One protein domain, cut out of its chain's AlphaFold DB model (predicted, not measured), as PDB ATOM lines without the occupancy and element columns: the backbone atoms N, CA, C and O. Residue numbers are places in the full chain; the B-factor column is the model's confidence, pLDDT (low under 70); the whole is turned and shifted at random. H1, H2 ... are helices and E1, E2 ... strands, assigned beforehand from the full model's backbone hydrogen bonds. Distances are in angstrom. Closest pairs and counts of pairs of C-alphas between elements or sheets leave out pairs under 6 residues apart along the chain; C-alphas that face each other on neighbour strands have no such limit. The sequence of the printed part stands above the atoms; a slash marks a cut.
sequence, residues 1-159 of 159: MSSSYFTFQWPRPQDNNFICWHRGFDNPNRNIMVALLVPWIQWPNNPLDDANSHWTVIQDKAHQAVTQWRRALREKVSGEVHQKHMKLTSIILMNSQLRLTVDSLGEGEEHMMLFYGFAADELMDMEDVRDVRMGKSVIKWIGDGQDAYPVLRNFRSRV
ATOM      1  N   MET A   1     -60.833  14.289 -60.908       35.94
ATOM      2  CA  MET A   1     -60.313  14.491 -59.541       35.94
ATOM      3  C   MET A   1     -59.285  15.609 -59.598       35.94
ATOM      4  O   MET A   1     -58.203  15.378 -60.120       35.94
ATOM      5  N   SER A   2     -59.646  16.832 -59.196       38.28
ATOM      6  CA  SER A   2     -58.700  17.952 -59.133       38.28
ATOM      7  C   SER A   2     -57.970  17.917 -57.792       38.28
ATOM      8  O   SER A   2     -58.593  17.838 -56.737       38.28
ATOM      9  N   SER A   3     -56.640  17.936 -57.833       37.31
ATOM     10  CA  SER A   3     -55.821  18.158 -56.645       37.31
ATOM     11  C   SER A   3     -55.728  19.665 -56.425       37.31
ATOM     12  O   SER A   3     -55.164  20.388 -57.244       37.31
ATOM     13  N   SER A   4     -56.340  20.151 -55.350       45.09
ATOM     14  CA  SER A   4     -56.111  21.495 -54.833       45.09
ATOM     15  C   SER A   4     -54.719  21.541 -54.206       45.09
ATOM     16  O   SER A   4     -54.516  21.060 -53.093       45.09
ATOM     17  N   TYR A   5     -53.751  22.098 -54.934       42.72
ATOM     18  CA  TYR A   5     -52.468  22.487 -54.361       42.72
ATOM     19  C   TYR A   5     -52.717  23.551 -53.285       42.72
ATOM     20  O   TYR A   5     -53.310  24.593 -53.566       42.72
ATOM     21  N   PHE A   6     -52.272  23.297 -52.054       37.34
ATOM     22  CA  PHE A   6     -52.211  24.324 -51.019       37.34
ATOM     23  C   PHE A   6     -51.149  25.353 -51.424       37.34
ATOM     24  O   PHE A   6     -49.952  25.111 -51.300       37.34
ATOM     25  N   THR A   7     -51.580  26.506 -51.927       35.81
ATOM     26  CA  THR A   7     -50.726  27.694 -52.024       35.81
ATOM     27  C   THR A   7     -50.448  28.203 -50.617       35.81
ATOM     28  O   THR A   7     -51.339  28.740 -49.960       35.81
ATOM     29  N   PHE A   8     -49.215  28.035 -50.150       37.91
ATOM     30  CA  PHE A   8     -48.759  28.650 -48.911       37.91
ATOM     31  C   PHE A   8     -48.357  30.100 -49.209       37.91
ATOM     32  O   PHE A   8     -47.374  30.349 -49.906       37.91
ATOM     33  N   GLN A   9     -49.134  31.066 -48.719       37.03
ATOM     34  CA  GLN A   9     -48.701  32.460 -48.655       37.03
ATOM     35  C   GLN A   9     -48.052  32.701 -47.297       37.03
ATOM     36  O   GLN A   9     -48.694  32.560 -46.258       37.03
ATOM     37  N   TRP A  10     -46.774  33.080 -47.313       44.44
ATOM     38  CA  TRP A  10     -46.101  33.603 -46.129       44.44
ATOM     39  C   TRP A  10     -46.837  34.871 -45.676       44.44
ATOM     40  O   TRP A  10     -47.011  35.773 -46.505       44.44
ATOM     41  N   PRO A  11     -47.255  35.006 -44.406       44.62
ATOM     42  CA  PRO A  11     -47.709  36.293 -43.918       44.62
ATOM     43  C   PRO A  11     -46.478  37.201 -43.888       44.62
ATOM     44  O   PRO A  11     -45.631  37.087 -43.008       44.62
ATOM     45  N   ARG A  12     -46.323  38.067 -44.894       49.34
ATOM     46  CA  ARG A  12     -45.431  39.224 -44.783       49.34
ATOM     47  C   ARG A  12     -46.097  40.202 -43.817       49.34
ATOM     48  O   ARG A  12     -47.144  40.736 -44.188       49.34
ATOM     49  N   PRO A  13     -45.529  40.518 -42.644       45.81
ATOM     50  CA  PRO A  13     -45.839  41.790 -42.029       45.81
ATOM     51  C   PRO A  13     -44.993  42.845 -42.747       45.81
ATOM     52  O   PRO A  13     -43.811  42.640 -43.019       45.81
ATOM     53  N   GLN A  14     -45.606  43.965 -43.103       48.50
ATOM     54  CA  GLN A  14     -44.946  45.144 -43.671       48.50
ATOM     55  C   GLN A  14     -44.107  45.873 -42.600       48.50
ATOM     56  O   GLN A  14     -44.233  47.079 -42.426       48.50
ATOM     57  N   ASP A  15     -43.305  45.133 -41.837       42.84
ATOM     58  CA  ASP A  15     -42.600  45.631 -40.663       42.84
ATOM     59  C   ASP A  15     -41.089  45.642 -40.922       42.84
ATOM     60  O   ASP A  15     -40.480  44.612 -41.220       42.84
ATOM     61  N   ASN A  16     -40.484  46.826 -40.826       45.25
ATOM     62  CA  ASN A  16     -39.070  47.057 -41.136       45.25
ATOM     63  C   ASN A  16     -38.112  46.470 -40.081       45.25
ATOM     64  O   ASN A  16     -36.902  46.527 -40.277       45.25
ATOM     65  N   ASN A  17     -38.632  45.875 -39.000       43.09
ATOM     66  CA  ASN A  17     -37.853  45.284 -37.904       43.09
ATOM     67  C   ASN A  17     -38.010  43.755 -37.779       43.09
ATOM     68  O   ASN A  17     -37.886  43.195 -36.688       43.09
ATOM     69  N   PHE A  18     -38.269  43.046 -38.880       40.91
ATOM     70  CA  PHE A  18     -38.323  41.583 -38.857       40.91
ATOM     71  C   PHE A  18     -36.932  40.970 -38.621       40.91
ATOM     72  O   PHE A  18     -36.144  40.772 -39.546       40.91
ATOM     73  N   ILE A  19     -36.635  40.624 -37.370       41.41
ATOM     74  CA  ILE A  19     -35.496  39.775 -37.007       41.41
ATOM     75  C   ILE A  19     -35.948  38.316 -37.166       41.41
ATOM     76  O   ILE A  19     -37.015  37.928 -36.701       41.41
ATOM     77  N   CYS A  20     -35.178  37.489 -37.871       42.34
ATOM     78  CA  CYS A  20     -35.521  36.086 -38.111       42.34
ATOM     79  C   CYS A  20     -35.263  35.250 -36.844       42.34
ATOM     80  O   CYS A  20     -34.136  34.836 -36.593       42.34
ATOM     81  N   TRP A  21     -36.302  34.996 -36.041       37.84
ATOM     82  CA  TRP A  21     -36.191  34.216 -34.794       37.84
ATOM     83  C   TRP A  21     -36.222  32.688 -34.996       37.84
ATOM     84  O   TRP A  21     -35.940  31.952 -34.055       37.84
ATOM     85  N   HIS A  22     -36.566  32.183 -36.189       41.69
ATOM     86  CA  HIS A  22     -36.742  30.745 -36.441       41.69
ATOM     87  C   HIS A  22     -36.464  30.398 -37.917       41.69
ATOM     88  O   HIS A  22     -37.097  30.964 -38.809       41.69
ATOM     89  N   ARG A  23     -35.568  29.436 -38.191       39.69
ATOM     90  CA  ARG A  23     -35.472  28.759 -39.500       39.69
ATOM     91  C   ARG A  23     -36.129  27.385 -39.389       39.69
ATOM     92  O   ARG A  23     -35.544  26.465 -38.826       39.69
ATOM     93  N   GLY A  24     -37.358  27.265 -39.888       42.88
ATOM     94  CA  GLY A  24     -38.019  25.974 -40.071       42.88
ATOM     95  C   GLY A  24     -37.411  25.226 -41.259       42.88
ATOM     96  O   GLY A  24     -37.154  25.827 -42.301       42.88
ATOM     97  N   PHE A  25     -37.165  23.927 -41.100       38.66
ATOM     98  CA  PHE A  25     -36.806  23.035 -42.201       38.66
ATOM     99  C   PHE A  25     -38.046  22.232 -42.601       38.66
ATOM    100  O   PHE A  25     -38.260  21.126 -42.111       38.66
ATOM    101  N   ASP A  26     -38.869  22.788 -43.487       40.97
ATOM    102  CA  ASP A  26     -40.010  22.075 -44.061       40.97
ATOM    103  C   ASP A  26     -39.527  21.207 -45.226       40.97
ATOM    104  O   ASP A  26     -39.435  21.658 -46.367       40.97
ATOM    105  N   ASN A  27     -39.182  19.948 -44.946       34.06
ATOM    106  CA  ASN A  27     -38.979  18.950 -45.993       34.06
ATOM    107  C   ASN A  27     -40.036  17.841 -45.848       34.06
ATOM    108  O   ASN A  27     -39.974  17.066 -44.889       34.06
ATOM    109  N   PRO A  28     -41.034  17.763 -46.746       36.97
ATOM    110  CA  PRO A  28     -42.083  16.760 -46.652       36.97
ATOM    111  C   PRO A  28     -41.528  15.377 -47.010       36.97
ATOM    112  O   PRO A  28     -41.358  15.036 -48.178       36.97
ATOM    113  N   ASN A  29     -41.294  14.542 -45.997       35.50
ATOM    114  CA  ASN A  29     -41.139  13.100 -46.170       35.50
ATOM    115  C   ASN A  29     -42.401  12.406 -45.634       35.50
ATOM    116  O   ASN A  29     -42.896  12.754 -44.564       35.50
ATOM    117  N   ARG A  30     -42.931  11.416 -46.365       36.22
ATOM    118  CA  ARG A  30     -44.220  10.744 -46.094       36.22
ATOM    119  C   ARG A  30     -44.307  10.019 -44.739       36.22
ATOM    120  O   ARG A  30     -45.358   9.472 -44.436       36.22
ATOM    121  N   ASN A  31     -43.240  10.013 -43.939       38.41
ATOM    122  CA  ASN A  31     -43.092   9.121 -42.795       38.41
ATOM    123  C   ASN A  31     -42.798   9.776 -41.446       38.41
ATOM    124  O   ASN A  31     -42.595   9.005 -40.528       38.41
ATOM    125  N   ILE A  32     -42.770  11.109 -41.300       35.66
ATOM    126  CA  ILE A  32     -42.837  11.865 -40.023       35.66
ATOM    127  C   ILE A  32     -42.505  13.334 -40.365       35.66
ATOM    128  O   ILE A  32     -41.449  13.617 -40.927       35.66
ATOM    129  N   MET A  33     -43.380  14.276 -40.006       38.28
ATOM    130  CA  MET A  33     -43.086  15.713 -40.035       38.28
ATOM    131  C   MET A  33     -42.743  16.141 -38.604       38.28
ATOM    132  O   MET A  33     -43.645  16.397 -37.812       38.28
ATOM    133  N   VAL A  34     -41.454  16.156 -38.231       44.12
ATOM    134  CA  VAL A  34     -41.040  16.740 -36.942       44.12
ATOM    135  C   VAL A  34     -40.756  18.224 -37.155       44.12
ATOM    136  O   VAL A  34     -39.692  18.592 -37.648       44.12
ATOM    137  N   ALA A  35     -41.689  19.087 -36.762       53.03
ATOM    138  CA  ALA A  35     -41.411  20.513 -36.620       53.03
ATOM    139  C   ALA A  35     -40.589  20.728 -35.335       53.03
ATOM    140  O   ALA A  35     -41.136  20.876 -34.244       53.03
ATOM    141  N   LEU A  36     -39.257  20.678 -35.439       57.38
ATOM    142  CA  LEU A  36     -38.362  20.909 -34.301       57.38
ATOM    143  C   LEU A  36     -38.127  22.408 -34.091       57.38
ATOM    144  O   LEU A  36     -37.353  23.033 -34.812       57.38
ATOM    145  N   LEU A  37     -38.739  22.978 -33.052       66.12
ATOM    146  CA  LEU A  37     -38.415  24.324 -32.569       66.12
ATOM    147  C   LEU A  37     -37.237  24.276 -31.586       66.12
ATOM    148  O   LEU A  37     -37.416  24.394 -30.367       66.12
ATOM    149  N   VAL A  38     -36.028  24.111 -32.122       74.50
ATOM    150  CA  VAL A  38     -34.788  24.090 -31.331       74.50
ATOM    151  C   VAL A  38     -34.488  25.510 -30.821       74.50
ATOM    152  O   VAL A  38     -34.295  26.404 -31.645       74.50
ATOM    153  N   PRO A  39     -34.476  25.766 -29.494       79.69
ATOM    154  CA  PRO A  39     -34.105  27.083 -28.970       79.69
ATOM    155  C   PRO A  39     -32.658  27.414 -29.353       79.69
ATOM    156  O   PRO A  39     -31.865  26.498 -29.513       79.69
ATOM    157  N   TRP A  40     -32.292  28.688 -29.498       87.75
ATOM    158  CA  TRP A  40     -30.900  29.082 -29.769       87.75
ATOM    159  C   TRP A  40     -30.074  29.145 -28.478       87.75
ATOM    160  O   TRP A  40     -30.605  29.537 -27.439       87.75
ATOM    161  N   ILE A  41     -28.787  28.784 -28.530       90.38
ATOM    162  CA  ILE A  41     -27.855  29.054 -27.424       90.38
ATOM    163  C   ILE A  41     -27.458  30.529 -27.505       90.38
ATOM    164  O   ILE A  41     -26.682  30.940 -28.367       90.38
ATOM    165  N   GLN A  42     -28.048  31.336 -26.628       85.00
ATOM    166  CA  GLN A  42     -27.830  32.777 -26.597       85.00
ATOM    167  C   GLN A  42     -26.613  33.140 -25.750       85.00
ATOM    168  O   GLN A  42     -26.365  32.538 -24.705       85.00
ATOM    169  N   TRP A  43     -25.890  34.170 -26.187       84.69
ATOM    170  CA  TRP A  43     -24.965  34.869 -25.306       84.69
ATOM    171  C   TRP A  43     -25.788  35.558 -24.205       84.69
ATOM    172  O   TRP A  43     -26.768  36.226 -24.536       84.69
ATOM    173  N   PRO A  44     -25.451  35.394 -22.914       76.50
ATOM    174  CA  PRO A  44     -26.325  35.823 -21.818       76.50
ATOM    175  C   PRO A  44     -26.546  37.346 -21.732       76.50
ATOM    176  O   PRO A  44     -27.600  37.771 -21.273       76.50
ATOM    177  N   ASN A  45     -25.584  38.153 -22.193       80.50
ATOM    178  CA  ASN A  45     -25.604  39.626 -22.202       80.50
ATOM    179  C   ASN A  45     -25.198  40.189 -23.584       80.50
ATOM    180  O   ASN A  45     -25.087  39.440 -24.552       80.50
ATOM    181  N   ASN A  46     -24.943  41.501 -23.685       80.69
ATOM    182  CA  ASN A  46     -24.344  42.097 -24.880       80.69
ATOM    183  C   ASN A  46     -22.925  41.522 -25.105       80.69
ATOM    184  O   ASN A  46     -22.065  41.729 -24.249       80.69
ATOM    185  N   PRO A  47     -22.652  40.827 -26.227       80.56
ATOM    186  CA  PRO A  47     -21.336  40.236 -26.492       80.56
ATOM    187  C   PRO A  47     -20.196  41.259 -26.491       80.56
ATOM    188  O   PRO A  47     -19.081  40.941 -26.085       80.56
ATOM    189  N   LEU A  48     -20.484  42.508 -26.877       83.56
ATOM    190  CA  LEU A  48     -19.485  43.576 -26.960       83.56
ATOM    191  C   LEU A  48     -18.858  43.930 -25.607       83.56
ATOM    192  O   LEU A  48     -17.713  44.376 -25.569       83.56
ATOM    193  N   ASP A  49     -19.572  43.692 -24.505       84.69
ATOM    194  CA  ASP A  49     -19.053  43.927 -23.154       84.69
ATOM    195  C   ASP A  49     -17.898  42.963 -22.818       84.69
ATOM    196  O   ASP A  49     -17.106  43.222 -21.914       84.69
ATOM    197  N   ASP A  50     -17.786  41.860 -23.565       85.56
ATOM    198  CA  ASP A  50     -16.818  40.786 -23.361       85.56
ATOM    199  C   ASP A  50     -15.718  40.729 -24.424       85.56
ATOM    200  O   ASP A  50     -14.912  39.797 -24.414       85.56
ATOM    201  N   ALA A  51     -15.641  41.712 -25.325       86.19
ATOM    202  CA  ALA A  51     -14.677  41.692 -26.425       86.19
ATOM    203  C   ALA A  51     -13.217  41.556 -25.945       86.19
ATOM    204  O   ALA A  51     -12.399  40.933 -26.614       86.19
ATOM    205  N   ASN A  52     -12.913  42.092 -24.756       87.12
ATOM    206  CA  ASN A  52     -11.590  42.034 -24.125       87.12
ATOM    207  C   ASN A  52     -11.535  41.090 -22.909       87.12
ATOM    208  O   ASN A  52     -10.568  41.120 -22.144       87.12
ATOM    209  N   SER A  53     -12.578  40.289 -22.685       88.81
ATOM    210  CA  SER A  53     -12.633  39.354 -21.562       88.81
ATOM    211  C   SER A  53     -11.642  38.206 -21.751       88.81
ATOM    212  O   SER A  53     -11.402  37.722 -22.857       88.81
ATOM    213  N   HIS A  54     -11.085  37.724 -20.640       93.06
ATOM    214  CA  HIS A  54     -10.244  36.531 -20.647       93.06
ATOM    215  C   HIS A  54     -11.057  35.290 -21.051       93.06
ATOM    216  O   HIS A  54     -12.235  35.167 -20.705       93.06
ATOM    217  N   TRP A  55     -10.426  34.334 -21.739       93.19
ATOM    218  CA  TRP A  55     -11.117  33.174 -22.316       93.19
ATOM    219  C   TRP A  55     -11.855  32.316 -21.279       93.19
ATOM    220  O   TRP A  55     -12.876  31.718 -21.609       93.19
ATOM    221  N   THR A  56     -11.384  32.280 -20.030       93.38
ATOM    222  CA  THR A  56     -12.038  31.550 -18.928       93.38
ATOM    223  C   THR A  56     -13.437  32.093 -18.648       93.38
ATOM    224  O   THR A  56     -14.378  31.326 -18.487       93.38
ATOM    225  N   VAL A  57     -13.605  33.419 -18.681       93.50
ATOM    226  CA  VAL A  57     -14.908  34.078 -18.506       93.50
ATOM    227  C   VAL A  57     -15.850  33.701 -19.649       93.50
ATOM    228  O   VAL A  57     -17.034  33.447 -19.433       93.50
ATOM    229  N   ILE A  58     -15.320  33.640 -20.872       94.56
ATOM    230  CA  ILE A  58     -16.080  33.255 -22.065       94.56
ATOM    231  C   ILE A  58     -16.509  31.784 -21.977       94.56
ATOM    232  O   ILE A  58     -17.659  31.464 -22.281       94.56
ATOM    233  N   GLN A  59     -15.620  30.899 -21.517       95.19
ATOM    234  CA  GLN A  59     -15.920  29.485 -21.296       95.19
ATOM    235  C   GLN A  59     -17.023  29.300 -20.247       95.19
ATOM    236  O   GLN A  59     -17.992  28.588 -20.508       95.19
ATOM    237  N   ASP A  60     -16.927  29.980 -19.102       95.75
ATOM    238  CA  ASP A  60     -17.944  29.914 -18.046       95.75
ATOM    239  C   ASP A  60     -19.314  30.387 -18.552       95.75
ATOM    240  O   ASP A  60     -20.346  29.776 -18.262       95.75
ATOM    241  N   LYS A  61     -19.338  31.455 -19.359       95.44
ATOM    242  CA  LYS A  61     -20.567  31.949 -19.998       95.44
ATOM    243  C   LYS A  61     -21.145  30.938 -20.984       95.44
ATOM    244  O   LYS A  61     -22.358  30.721 -20.974       95.44
ATOM    245  N   ALA A  62     -20.307  30.313 -21.810       96.56
ATOM    246  CA  ALA A  62     -20.738  29.270 -22.739       96.56
ATOM    247  C   ALA A  62     -21.351  28.082 -21.984       96.56
ATOM    248  O   ALA A  62     -22.447  27.635 -22.331       96.56
ATOM    249  N   HIS A  63     -20.715  27.654 -20.894       96.62
ATOM    250  CA  HIS A  63     -21.207  26.573 -20.047       96.62
ATOM    251  C   HIS A  63     -22.578  26.877 -19.427       96.62
ATOM    252  O   HIS A  63     -23.510  26.062 -19.467       96.62
ATOM    253  N   GLN A  64     -22.749  28.089 -18.898       95.56
ATOM    254  CA  GLN A  64     -24.034  28.535 -18.360       95.56
ATOM    255  C   GLN A  64     -25.114  28.583 -19.448       95.56
ATOM    256  O   GLN A  64     -26.230  28.105 -19.223       95.56
ATOM    257  N   ALA A  65     -24.786  29.101 -20.633       95.56
ATOM    258  CA  ALA A  65     -25.712  29.184 -21.756       95.56
ATOM    259  C   ALA A  65     -26.153  27.795 -22.244       95.56
ATOM    260  O   ALA A  65     -27.347  27.563 -22.452       95.56
ATOM    261  N   VAL A  66     -25.226  26.837 -22.354       96.81
ATOM    262  CA  VAL A  66     -25.542  25.443 -22.693       96.81
ATOM    263  C   VAL A  66     -26.423  24.817 -21.614       96.81
ATOM    264  O   VAL A  66     -27.440  24.200 -21.930       96.81
ATOM    265  N   THR A  67     -26.104  25.014 -20.334       95.19
ATOM    266  CA  THR A  67     -26.905  24.492 -19.218       95.19
ATOM    267  C   THR A  67     -28.346  25.012 -19.251       95.19
ATOM    268  O   THR A  67     -29.297  24.230 -19.124       95.19
ATOM    269  N   GLN A  68     -28.535  26.313 -19.480       93.69
ATOM    270  CA  GLN A  68     -29.860  26.921 -19.627       93.69
ATOM    271  C   GLN A  68     -30.594  26.389 -20.862       93.69
ATOM    272  O   GLN A  68     -31.763  26.002 -20.778       93.69
ATOM    273  N   TRP A  69     -29.898  26.289 -21.993       94.81
ATOM    274  CA  TRP A  69     -30.451  25.738 -23.224       94.81
ATOM    275  C   TRP A  69     -30.919  24.290 -23.051       94.81
ATOM    276  O   TRP A  69     -32.020  23.944 -23.479       94.81
ATOM    277  N   ARG A  70     -30.144  23.445 -22.357       94.00
ATOM    278  CA  ARG A  70     -30.530  22.055 -22.054       94.00
ATOM    279  C   ARG A  70     -31.813  21.986 -21.241       94.00
ATOM    280  O   ARG A  70     -32.630  21.090 -21.468       94.00
ATOM    281  N   ARG A  71     -31.986  22.900 -20.282       92.69
ATOM    282  CA  ARG A  71     -33.211  22.995 -19.484       92.69
ATOM    283  C   ARG A  71     -34.401  23.361 -20.369       92.69
ATOM    284  O   ARG A  71     -35.385  22.626 -20.368       92.69
ATOM    285  N   ALA A  72     -34.273  24.408 -21.183       90.19
ATOM    286  CA  ALA A  72     -35.324  24.833 -22.104       90.19
ATOM    287  C   ALA A  72     -35.679  23.742 -23.131       90.19
ATOM    288  O   ALA A  72     -36.853  23.493 -23.401       90.19
ATOM    289  N   LEU A  73     -34.679  23.042 -23.679       89.12
ATOM    290  CA  LEU A  73     -34.906  21.922 -24.591       89.12
ATOM    291  C   LEU A  73     -35.672  20.794 -23.896       89.12
ATOM    292  O   LEU A  73     -36.627  20.278 -24.467       89.12
ATOM    293  N   ARG A  74     -35.275  20.423 -22.671       90.31
ATOM    294  CA  ARG A  74     -35.954  19.381 -21.887       90.31
ATOM    295  C   ARG A  74     -37.421  19.726 -21.659       90.31
ATOM    296  O   ARG A  74     -38.265  18.862 -21.850       90.31
ATOM    297  N   GLU A  75     -37.708  20.965 -21.274       88.75
ATOM    298  CA  GLU A  75     -39.075  21.450 -21.070       88.75
ATOM    299  C   GLU A  75     -39.892  21.361 -22.368       88.75
ATOM    300  O   GLU A  75     -41.018  20.875 -22.339       88.75
ATOM    301  N   LYS A  76     -39.304  21.721 -23.520       83.88
ATOM    302  CA  LYS A  76     -39.975  21.649 -24.829       83.88
ATOM    303  C   LYS A  76     -40.249  20.235 -25.336       83.88
ATOM    304  O   LYS A  76     -41.253  20.034 -26.003       83.88
ATOM    305  N   VAL A  77     -39.348  19.280 -25.102       84.12
ATOM    306  CA  VAL A  77     -39.508  17.899 -25.610       84.12
ATOM    307  C   VAL A  77     -40.220  16.979 -24.619       84.12
ATOM    308  O   VAL A  77     -40.520  15.832 -24.947       84.12
ATOM    309  N   SER A  78     -40.457  17.443 -23.392       83.38
ATOM    310  CA  SER A  78     -41.126  16.660 -22.358       83.38
ATOM    311  C   SER A  78     -42.575  16.378 -22.751       83.38
ATOM    312  O   SER A  78     -43.341  17.297 -23.019       83.38
ATOM    313  N   GLY A  79     -42.966  15.103 -22.737       78.88
ATOM    314  CA  GLY A  79     -44.316  14.667 -23.117       78.88
ATOM    315  C   GLY A  79     -44.491  14.377 -24.611       78.88
ATOM    316  O   GLY A  79     -45.527  13.845 -24.999       78.88
ATOM    317  N   GLU A  80     -43.473  14.638 -25.434       79.94
ATOM    318  CA  GLU A  80     -43.506  14.321 -26.861       79.94
ATOM    319  C   GLU A  80     -43.334  12.818 -27.121       79.94
ATOM    320  O   GLU A  80     -42.464  12.152 -26.545       79.94
ATOM    321  N   VAL A  81     -44.107  12.288 -28.076       76.19
ATOM    322  CA  VAL A  81     -44.118  10.858 -28.458       76.19
ATOM    323  C   VAL A  81     -42.721  10.362 -28.855       76.19
ATOM    324  O   VAL A  81     -42.340   9.227 -28.565       76.19
ATOM    325  N   HIS A  82     -41.926  11.229 -29.483       79.88
ATOM    326  CA  HIS A  82     -40.578  10.922 -29.957       79.88
ATOM    327  C   HIS A  82     -39.489  11.724 -29.228       79.88
ATOM    328  O   HIS A  82     -38.443  12.009 -29.814       79.88
ATOM    329  N   GLN A  83     -39.690  12.048 -27.943       82.31
ATOM    330  CA  GLN A  83     -38.790  12.899 -27.144       82.31
ATOM    331  C   GLN A  83     -37.293  12.564 -27.284       82.31
ATOM    332  O   GLN A  83     -36.471  13.463 -27.450       82.31
ATOM    333  N   LYS A  84     -36.917  11.274 -27.279       83.56
ATOM    334  CA  LYS A  84     -35.512  10.843 -27.385       83.56
ATOM    335  C   LYS A  84     -34.914  11.236 -28.736       83.56
ATOM    336  O   LYS A  84     -33.805  11.759 -28.788       83.56
ATOM    337  N   HIS A  85     -35.661  11.008 -29.816       82.38
ATOM    338  CA  HIS A  85     -35.243  11.385 -31.163       82.38
ATOM    339  C   HIS A  85     -35.192  12.908 -31.314       82.38
ATOM    340  O   HIS A  85     -34.206  13.438 -31.810       82.38
ATOM    341  N   MET A  86     -36.204  13.625 -30.818       83.44
ATOM    342  CA  MET A  86     -36.241  15.089 -30.873       83.44
ATOM    343  C   MET A  86     -35.072  15.723 -30.119       83.44
ATOM    344  O   MET A  86     -34.441  16.644 -30.635       83.44
ATOM    345  N   LYS A  87     -34.741  15.205 -28.930       88.19
ATOM    346  CA  LYS A  87     -33.598  15.660 -28.133       88.19
ATOM    347  C   LYS A  87     -32.279  15.435 -28.872       88.19
ATOM    348  O   LYS A  87     -31.515  16.383 -29.033       88.19
ATOM    349  N   LEU A  88     -32.054  14.217 -29.371       89.56
ATOM    350  CA  LEU A  88     -30.862  13.859 -30.144       89.56
ATOM    351  C   LEU A  88     -30.682  14.782 -31.357       89.56
ATOM    352  O   LEU A  88     -29.640  15.413 -31.523       89.56
ATOM    353  N   THR A  89     -31.727  14.903 -32.176       87.88
ATOM    354  CA  THR A  89     -31.710  15.726 -33.387       87.88
ATOM    355  C   THR A  89     -31.491  17.203 -33.057       87.88
ATOM    356  O   THR A  89     -30.736  17.875 -33.752       87.88
ATOM    357  N   SER A  90     -32.070  17.708 -31.963       89.50
ATOM    358  CA  SER A  90     -31.879  19.099 -31.525       89.50
ATOM    359  C   SER A  90     -30.430  19.405 -31.142       89.50
ATOM    360  O   SER A  90     -29.919  20.459 -31.517       89.50
ATOM    361  N   ILE A  91     -29.752  18.487 -30.444       93.81
ATOM    362  CA  ILE A  91     -28.332  18.638 -30.079       93.81
ATOM    363  C   ILE A  91     -27.456  18.647 -31.337       93.81
ATOM    364  O   ILE A  91     -26.611  19.528 -31.493       93.81
ATOM    365  N   ILE A  92     -27.698  17.717 -32.267       90.75
ATOM    366  CA  ILE A  92     -26.941  17.619 -33.525       90.75
ATOM    367  C   ILE A  92     -27.112  18.882 -34.376       90.75
ATOM    368  O   ILE A  92     -26.127  19.440 -34.868       90.75
ATOM    369  N   LEU A  93     -28.355  19.342 -34.542       90.81
ATOM    370  CA  LEU A  93     -28.656  20.548 -35.308       90.81
ATOM    371  C   LEU A  93     -28.025  21.780 -34.664       90.81
ATOM    372  O   LEU A  93     -27.377  22.549 -35.368       90.81
ATOM    373  N   MET A  94     -28.152  21.943 -33.344       93.94
ATOM    374  CA  MET A  94     -27.553  23.075 -32.641       93.94
ATOM    375  C   MET A  94     -26.033  23.093 -32.794       93.94
ATOM    376  O   MET A  94     -25.480  24.105 -33.211       93.94
ATOM    377  N   ASN A  95     -25.352  21.970 -32.548       94.81
ATOM    378  CA  ASN A  95     -23.901  21.883 -32.726       94.81
ATOM    379  C   ASN A  95     -23.471  22.244 -34.156       94.81
ATOM    380  O   ASN A  95     -22.516  22.991 -34.346       94.81
ATOM    381  N   SER A  96     -24.206  21.753 -35.158       90.69
ATOM    382  CA  SER A  96     -23.930  22.063 -36.563       90.69
ATOM    383  C   SER A  96     -24.082  23.556 -36.851       90.69
ATOM    384  O   SER A  96     -23.237  24.136 -37.526       90.69
ATOM    385  N   GLN A  97     -25.128  24.194 -36.314       90.94
ATOM    386  CA  GLN A  97     -25.323  25.633 -36.471       90.94
ATOM    387  C   GLN A  97     -24.236  26.441 -35.759       90.94
ATOM    388  O   GLN A  97     -23.698  27.356 -36.364       90.94
ATOM    389  N   LEU A  98     -23.852  26.077 -34.531       93.50
ATOM    390  CA  LEU A  98     -22.775  26.756 -33.805       93.50
ATOM    391  C   LEU A  98     -21.449  26.719 -34.573       93.50
ATOM    392  O   LEU A  98     -20.772  27.736 -34.674       93.50
ATOM    393  N   ARG A  99     -21.101  25.574 -35.170       92.38
ATOM    394  CA  ARG A  99     -19.907  25.447 -36.024       92.38
ATOM    395  C   ARG A  99     -19.968  26.371 -37.238       92.38
ATOM    396  O   ARG A  99     -18.997  27.064 -37.517       92.38
ATOM    397  N   LEU A 100     -21.113  26.412 -37.924       89.75
ATOM    398  CA  LEU A 100     -21.320  27.322 -39.054       89.75
ATOM    399  C   LEU A 100     -21.222  28.789 -38.624       89.75
ATOM    400  O   LEU A 100     -20.646  29.592 -39.352       89.75
ATOM    401  N   THR A 101     -21.749  29.132 -37.446       89.75
ATOM    402  CA  THR A 101     -21.610  30.471 -36.873       89.75
ATOM    403  C   THR A 101     -20.140  30.808 -36.652       89.75
ATOM    404  O   THR A 101     -19.692  31.825 -37.169       89.75
ATOM    405  N   VAL A 102     -19.369  29.939 -35.987       90.75
ATOM    406  CA  VAL A 102     -17.918  30.129 -35.788       90.75
ATOM    407  C   VAL A 102     -17.190  30.354 -37.115       90.75
ATOM    408  O   VAL A 102     -16.404  31.289 -37.220       90.75
ATOM    409  N   ASP A 103     -17.484  29.552 -38.141       88.12
ATOM    410  CA  ASP A 103     -16.839  29.668 -39.456       88.12
ATOM    411  C   ASP A 103     -17.198  30.970 -40.206       88.12
ATOM    412  O   ASP A 103     -16.435  31.413 -41.078       88.12
ATOM    413  N   SER A 104     -18.359  31.556 -39.887       87.88
ATOM    414  CA  SER A 104     -18.893  32.775 -40.510       87.88
ATOM    415  C   SER A 104     -18.428  34.078 -39.864       87.88
ATOM    416  O   SER A 104     -18.470  35.111 -40.531       87.88
ATOM    417  N   LEU A 105     -17.997  34.032 -38.600       87.12
ATOM    418  CA  LEU A 105     -17.523  35.210 -37.876       87.12
ATOM    419  C   LEU A 105     -16.208  35.729 -38.484       87.12
ATOM    420  O   LEU A 105     -15.421  34.977 -39.075       87.12
ATOM    421  N   GLY A 106     -16.001  37.038 -38.376       85.25
ATOM    422  CA  GLY A 106     -14.869  37.766 -38.939       85.25
ATOM    423  C   GLY A 106     -13.785  38.129 -37.924       85.25
ATOM    424  O   GLY A 106     -13.821  37.739 -36.758       85.25
ATOM    425  N   GLU A 107     -12.799  38.897 -38.391       83.19
ATOM    426  CA  GLU A 107     -11.797  39.523 -37.518       83.19
ATOM    427  C   GLU A 107     -12.478  40.487 -36.529       83.19
ATOM    428  O   GLU A 107     -13.379  41.236 -36.912       83.19
ATOM    429  N   GLY A 108     -12.051  40.474 -35.262       83.25
ATOM    430  CA  GLY A 108     -12.649  41.265 -34.178       83.25
ATOM    431  C   GLY A 108     -13.793  40.569 -33.426       83.25
ATOM    432  O   GLY A 108     -14.294  41.096 -32.432       83.25
ATOM    433  N   GLU A 109     -14.204  39.377 -33.866       88.38
ATOM    434  CA  GLU A 109     -15.256  38.568 -33.238       88.38
ATOM    435  C   GLU A 109     -14.687  37.320 -32.533       88.38
ATOM    436  O   GLU A 109     -15.392  36.336 -32.303       88.38
ATOM    437  N   GLU A 110     -13.407  37.337 -32.152       89.19
ATOM    438  CA  GLU A 110     -12.703  36.170 -31.602       89.19
ATOM    439  C   GLU A 110     -13.351  35.665 -30.303       89.19
ATOM    440  O   GLU A 110     -13.462  34.458 -30.083       89.19
ATOM    441  N   HIS A 111     -13.842  36.578 -29.461       89.69
ATOM    442  CA  HIS A 111     -14.589  36.240 -28.249       89.69
ATOM    443  C   HIS A 111     -15.901  35.493 -28.566       89.69
ATOM    444  O   HIS A 111     -16.242  34.522 -27.885       89.69
ATOM    445  N   MET A 112     -16.596  35.886 -29.642       91.94
ATOM    446  CA  MET A 112     -17.794  35.209 -30.158       91.94
ATOM    447  C   MET A 112     -17.475  33.826 -30.700       91.94
ATOM    448  O   MET A 112     -18.166  32.856 -30.377       91.94
ATOM    449  N   MET A 113     -16.391  33.710 -31.459       92.88
ATOM    450  CA  MET A 113     -15.929  32.422 -31.954       92.88
ATOM    451  C   MET A 113     -15.570  31.470 -30.807       92.88
ATOM    452  O   MET A 113     -15.953  30.301 -30.847       92.88
ATOM    453  N   LEU A 114     -14.876  31.956 -29.770       94.00
ATOM    454  CA  LEU A 114     -14.540  31.155 -28.591       94.00
ATOM    455  C   LEU A 114     -15.795  30.672 -27.866       94.00
ATOM    456  O   LEU A 114     -15.907  29.482 -27.591       94.00
ATOM    457  N   PHE A 115     -16.764  31.550 -27.608       95.88
ATOM    458  CA  PHE A 115     -18.015  31.171 -26.946       95.88
ATOM    459  C   PHE A 115     -18.776  30.087 -27.704       95.88
ATOM    460  O   PHE A 115     -19.132  29.060 -27.125       95.88
ATOM    461  N   TYR A 116     -19.010  30.285 -29.005       95.94
ATOM    462  CA  TYR A 116     -19.741  29.305 -29.804       95.94
ATOM    463  C   TYR A 116     -18.932  28.023 -30.014       95.94
ATOM    464  O   TYR A 116     -19.520  26.944 -30.089       95.94
ATOM    465  N   GLY A 117     -17.600  28.111 -30.037       96.12
ATOM    466  CA  GLY A 117     -16.712  26.953 -30.046       96.12
ATOM    467  C   GLY A 117     -16.801  26.131 -28.760       96.12
ATOM    468  O   GLY A 117     -16.998  24.920 -28.834       96.12
ATOM    469  N   PHE A 118     -16.742  26.777 -27.592       97.50
ATOM    470  CA  PHE A 118     -16.935  26.113 -26.299       97.50
ATOM    471  C   PHE A 118     -18.316  25.478 -26.190       97.50
ATOM    472  O   PHE A 118     -18.428  24.312 -25.819       97.50
ATOM    473  N   ALA A 119     -19.363  26.215 -26.566       97.56
ATOM    474  CA  ALA A 119     -20.723  25.699 -26.542       97.56
ATOM    475  C   ALA A 119     -20.876  24.482 -27.468       97.56
ATOM    476  O   ALA A 119     -21.490  23.490 -27.083       97.56
ATOM    477  N   ALA A 120     -20.294  24.524 -28.672       96.44
ATOM    478  CA  ALA A 120     -20.317  23.394 -29.594       96.44
ATOM    479  C   ALA A 120     -19.624  22.164 -28.991       96.44
ATOM    480  O   ALA A 120     -20.188  21.070 -29.054       96.44
ATOM    481  N   ASP A 121     -18.449  22.330 -28.390       96.62
ATOM    482  CA  ASP A 121     -17.707  21.218 -27.793       96.62
ATOM    483  C   ASP A 121     -18.450  20.609 -26.601       96.62
ATOM    484  O   ASP A 121     -18.595  19.391 -26.535       96.62
ATOM    485  N   GLU A 122     -19.055  21.431 -25.744       96.88
ATOM    486  CA  GLU A 122     -19.869  20.931 -24.633       96.88
ATOM    487  C   GLU A 122     -21.100  20.142 -25.109       96.88
ATOM    488  O   GLU A 122     -21.478  19.142 -24.496       96.88
ATOM    489  N   LEU A 123     -21.724  20.540 -26.227       96.44
ATOM    490  CA  LEU A 123     -22.803  19.752 -26.829       96.44
ATOM    491  C   LEU A 123     -22.333  18.359 -27.274       96.44
ATOM    492  O   LEU A 123     -23.114  17.415 -27.180       96.44
ATOM    493  N   MET A 124     -21.096  18.221 -27.760       94.81
ATOM    494  CA  MET A 124     -20.549  16.926 -28.187       94.81
ATOM    495  C   MET A 124     -20.276  15.985 -27.017       94.81
ATOM    496  O   MET A 124     -20.376  14.771 -27.180       94.81
ATOM    497  N   ASP A 125     -19.965  16.542 -25.848       94.31
ATOM    498  CA  ASP A 125     -19.669  15.780 -24.636       94.31
ATOM    499  C   ASP A 125     -20.940  15.319 -23.897       94.31
ATOM    500  O   ASP A 125     -20.873  14.641 -22.869       94.31
ATOM    501  N   MET A 126     -22.131  15.643 -24.414       94.69
ATOM    502  CA  MET A 126     -23.388  15.187 -23.825       94.69
ATOM    503  C   MET A 126     -23.606  13.688 -24.030       94.69
ATOM    504  O   MET A 126     -23.548  13.173 -25.144       94.69
ATOM    505  N   GLU A 127     -24.006  13.003 -22.955       92.31
ATOM    506  CA  GLU A 127     -24.327  11.567 -22.973       92.31
ATOM    507  C   GLU A 127     -25.335  11.181 -24.064       92.31
ATOM    508  O   GLU A 127     -25.227  10.112 -24.658       92.31
ATOM    509  N   ASP A 128     -26.285  12.072 -24.365       91.25
ATOM    510  CA  ASP A 128     -27.311  11.873 -25.390       91.25
ATOM    511  C   ASP A 128     -26.739  11.629 -26.797       91.25
ATOM    512  O   ASP A 128     -27.389  10.970 -27.606       91.25
ATOM    513  N   VAL A 129     -25.546  12.158 -27.090       91.62
ATOM    514  CA  VAL A 129     -24.884  12.102 -28.406       91.62
ATOM    515  C   VAL A 129     -23.509  11.433 -28.358       91.62
ATOM    516  O   VAL A 129     -22.785  11.474 -29.348       91.62
ATOM    517  N   ARG A 130     -23.149  10.769 -27.252       88.69
ATOM    518  CA  ARG A 130     -21.814  10.174 -27.053       88.69
ATOM    519  C   ARG A 130     -21.384   9.219 -28.175       88.69
ATOM    520  O   ARG A 130     -20.214   9.191 -28.545       88.69
ATOM    521  N   ASP A 131     -22.331   8.465 -28.729       86.25
ATOM    522  CA  ASP A 131     -22.085   7.503 -29.815       86.25
ATOM    523  C   ASP A 131     -22.295   8.106 -31.218       86.25
ATOM    524  O   ASP A 131     -22.214   7.412 -32.234       86.25
ATOM    525  N   VAL A 132     -22.576   9.410 -31.304       87.62
ATOM    526  CA  VAL A 132     -22.775  10.126 -32.565       87.62
ATOM    527  C   VAL A 132     -21.470  10.777 -32.999       87.62
ATOM    528  O   VAL A 132     -20.852  11.564 -32.286       87.62
ATOM    529  N   ARG A 133     -21.060  10.517 -34.243       87.62
ATOM    530  CA  ARG A 133     -19.872  11.144 -34.826       87.62
ATOM    531  C   ARG A 133     -20.155  12.597 -35.234       87.62
ATOM    532  O   ARG A 133     -20.442  12.867 -36.395       87.62
ATOM    533  N   MET A 134     -20.014  13.529 -34.292       87.38
ATOM    534  CA  MET A 134     -20.276  14.969 -34.485       87.38
ATOM    535  C   MET A 134     -19.067  15.786 -34.983       87.38
ATOM    536  O   MET A 134     -19.087  17.013 -34.987       87.38
ATOM    537  N   GLY A 135     -18.001  15.114 -35.427       87.19
ATOM    538  CA  GLY A 135     -16.779  15.755 -35.918       87.19
ATOM    539  C   GLY A 135     -15.698  15.883 -34.844       87.19
ATOM    540  O   GLY A 135     -15.663  15.112 -33.892       87.19
ATOM    541  N   LYS A 136     -14.760  16.813 -35.044       91.38
ATOM    542  CA  LYS A 136     -13.693  17.125 -34.076       91.38
ATOM    543  C   LYS A 136     -14.095  18.335 -33.239       91.38
ATOM    544  O   LYS A 136     -14.796  19.198 -33.768       91.38
ATOM    545  N   SER A 137     -13.594  18.425 -32.011       93.12
ATOM    546  CA  SER A 137     -13.744  19.614 -31.164       93.12
ATOM    547  C   SER A 137     -13.339  20.885 -31.917       93.12
ATOM    548  O   SER A 137     -12.345  20.871 -32.648       93.12
ATOM    549  N   VAL A 138     -14.127  21.945 -31.788       94.25
ATOM    550  CA  VAL A 138     -13.885  23.281 -32.338       94.25
ATOM    551  C   VAL A 138     -12.718  23.939 -31.618       94.25
ATOM    552  O   VAL A 138     -11.861  24.532 -32.273       94.25
ATOM    553  N   ILE A 139     -12.626  23.767 -30.303       95.19
ATOM    554  CA  ILE A 139     -11.513  24.246 -29.499       95.19
ATOM    555  C   ILE A 139     -10.360  23.238 -29.559       95.19
ATOM    556  O   ILE A 139     -10.509  22.010 -29.532       95.19
ATOM    557  N   LYS A 140      -9.153  23.775 -29.685       94.25
ATOM    558  CA  LYS A 140      -7.893  23.070 -29.495       94.25
ATOM    559  C   LYS A 140      -7.179  23.733 -28.328       94.25
ATOM    560  O   LYS A 140      -6.930  24.928 -28.365       94.25
ATOM    561  N   TRP A 141      -6.810  22.945 -27.333       92.56
ATOM    562  CA  TRP A 141      -5.971  23.416 -26.239       92.56
ATOM    563  C   TRP A 141      -4.501  23.372 -26.657       92.56
ATOM    564  O   TRP A 141      -4.061  22.411 -27.299       92.56
ATOM    565  N   ILE A 142      -3.772  24.442 -26.356       93.31
ATOM    566  CA  ILE A 142      -2.324  24.542 -26.533       93.31
ATOM    567  C   ILE A 142      -1.691  24.608 -25.148       93.31
ATOM    568  O   ILE A 142      -2.100  25.432 -24.336       93.31
ATOM    569  N   GLY A 143      -0.689  23.760 -24.908       88.81
ATOM    570  CA  GLY A 143      -0.093  23.573 -23.585       88.81
ATOM    571  C   GLY A 143      -0.840  22.536 -22.742       88.81
ATOM    572  O   GLY A 143      -1.851  21.986 -23.177       88.81
ATOM    573  N   ASP A 144      -0.321  22.290 -21.540       85.56
ATOM    574  CA  ASP A 144      -0.851  21.334 -20.567       85.56
ATOM    575  C   ASP A 144      -0.961  22.000 -19.184       85.56
ATOM    576  O   ASP A 144      -0.197  22.907 -18.850       85.56
ATOM    577  N   GLY A 145      -1.889  21.533 -18.345       80.25
ATOM    578  CA  GLY A 145      -2.026  22.023 -16.970       80.25
ATOM    579  C   GLY A 145      -2.572  23.454 -16.877       80.25
ATOM    580  O   GLY A 145      -3.514  23.807 -17.579       80.25
ATOM    581  N   GLN A 146      -2.022  24.259 -15.962       77.81
ATOM    582  CA  GLN A 146      -2.540  25.600 -15.645       77.81
ATOM    583  C   GLN A 146      -2.246  26.661 -16.715       77.81
ATOM    584  O   GLN A 146      -2.958  27.659 -16.772       77.81
ATOM    585  N   ASP A 147      -1.257  26.426 -17.579       84.69
ATOM    586  CA  ASP A 147      -0.858  27.364 -18.637       84.69
ATOM    587  C   ASP A 147      -1.549  27.072 -19.980       84.69
ATOM    588  O   ASP A 147      -1.276  27.727 -20.989       84.69
ATOM    589  N   ALA A 148      -2.431  26.067 -20.019       89.31
ATOM    590  CA  ALA A 148      -3.145  25.708 -21.231       89.31
ATOM    591  C   ALA A 148      -4.106  26.827 -21.652       89.31
ATOM    592  O   ALA A 148      -4.854  27.370 -20.838       89.31
ATOM    593  N   TYR A 149      -4.127  27.137 -22.947       90.12
ATOM    594  CA  TYR A 149      -5.020  28.150 -23.502       90.12
ATOM    595  C   TYR A 149      -5.766  27.643 -24.745       90.12
ATOM    596  O   TYR A 149      -5.247  26.811 -25.501       90.12
ATOM    597  N   PRO A 150      -7.005  28.116 -24.964       93.44
ATOM    598  CA  PRO A 150      -7.842  27.677 -26.065       93.44
ATOM    599  C   PRO A 150      -7.478  28.430 -27.347       93.44
ATOM    600  O   PRO A 150      -7.319  29.649 -27.361       93.44
ATOM    601  N   VAL A 151      -7.414  27.703 -28.457       92.31
ATOM    602  CA  VAL A 151      -7.398  28.273 -29.805       92.31
ATOM    603  C   VAL A 151      -8.459  27.598 -30.659       92.31
ATOM    604  O   VAL A 151      -8.786  26.425 -30.466       92.31
ATOM    605  N   LEU A 152      -8.991  28.319 -31.639       90.25
ATOM    606  CA  LEU A 152      -9.938  27.752 -32.590       90.25
ATOM    607  C   LEU A 152      -9.212  26.820 -33.557       90.25
ATOM    608  O   LEU A 152      -8.127  27.123 -34.064       90.25
ATOM    609  N   ARG A 153      -9.813  25.669 -33.847       86.56
ATOM    610  CA  ARG A 153      -9.340  24.828 -34.943       86.56
ATOM    611  C   ARG A 153      -9.681  25.493 -36.267       86.56
ATOM    612  O   ARG A 153     -10.843  25.699 -36.586       86.56
ATOM    613  N   ASN A 154      -8.661  25.715 -37.089       69.50
ATOM    614  CA  ASN A 154      -8.860  26.097 -38.481       69.50
ATOM    615  C   ASN A 154      -9.470  24.927 -39.262       69.50
ATOM    616  O   ASN A 154      -8.763  24.020 -39.708       69.50
ATOM    617  N   PHE A 155     -10.787  24.963 -39.462       63.91
ATOM    618  CA  PHE A 155     -11.479  24.051 -40.376       63.91
ATOM    619  C   PHE A 155     -11.347  24.482 -41.846       63.91
ATOM    620  O   PHE A 155     -11.575  23.669 -42.738       63.91
ATOM    621  N   ARG A 156     -10.861  25.708 -42.109       54.88
ATOM    622  CA  ARG A 156     -10.651  26.295 -43.451       54.88
ATOM    623  C   ARG A 156      -9.555  25.638 -44.319       54.88
ATOM    624  O   ARG A 156      -9.246  26.159 -45.381       54.88
ATOM    625  N   SER A 157      -8.977  24.497 -43.939       39.09
ATOM    626  CA  SER A 157      -7.907  23.840 -44.720       39.09
ATOM    627  C   SER A 157      -8.372  22.598 -45.485       39.09
ATOM    628  O   SER A 157      -7.823  21.513 -45.314       39.09
ATOM    629  N   ARG A 158      -9.387  22.737 -46.342       37.31
ATOM    630  CA  ARG A 158      -9.621  21.798 -47.454       37.31
ATOM    631  C   ARG A 158     -10.162  22.551 -48.667       37.31
ATOM    632  O   ARG A 158     -11.365  22.550 -48.909       37.31
ATOM    633  N   VAL A 159      -9.247  23.196 -49.385       34.41
ATOM    634  CA  VAL A 159      -9.370  23.439 -50.827       34.41
ATOM    635  C   VAL A 159      -8.367  22.519 -51.500       34.41
ATOM    636  O   VAL A 159      -7.232  22.449 -50.972       34.41
TER     637      VAL A 159
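Overview. This is residues 1 to 159 of the 159 residues of an uncharacterized protein of Gibberella zeae (UniProt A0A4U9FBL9). Strand hairpin E1 and E2 packs on H4, which fills the V of H2 and H3; residues 1 to 20 stick out. The 159 printed residues, under half in named elements, hold four helices, then two antiparallel strands: mostly helix. The whole is loose, radius of gyration of the C-alphas 18.9 A, spans 73 by 42 by 39 A.

Along the chain. E1 is residues 139 to 142; E2, 149 to 152, ends at C-alpha 152 (-9.938, 27.752, -32.590). H4 is 110 to 124; H2 55 to 77, 32.4 A; H3 83 to 104, 31.1 A; H1, 47 to 50, begins at C-alpha 47 (-21.336, 40.236, -26.492).

Arrangement. N 140 of E1 and O 151 of E2 are within hydrogen-bond range, 2.8 A. H4 touches H2 at a steep tilt of 47 degrees, closest C-alphas 62 and 119, 5.2 A, and H3 at a shallow 25 degrees, closest C-alphas 102 and 113, 4.9 A. H1 touches no helix. Every O i to N i+4 pair in H2, H3 and H4 is within range.

Size, cuts and confidence. The H4 to E1 link is long. Residues 1 to 37 and 154 to 159 have pLDDT under 70.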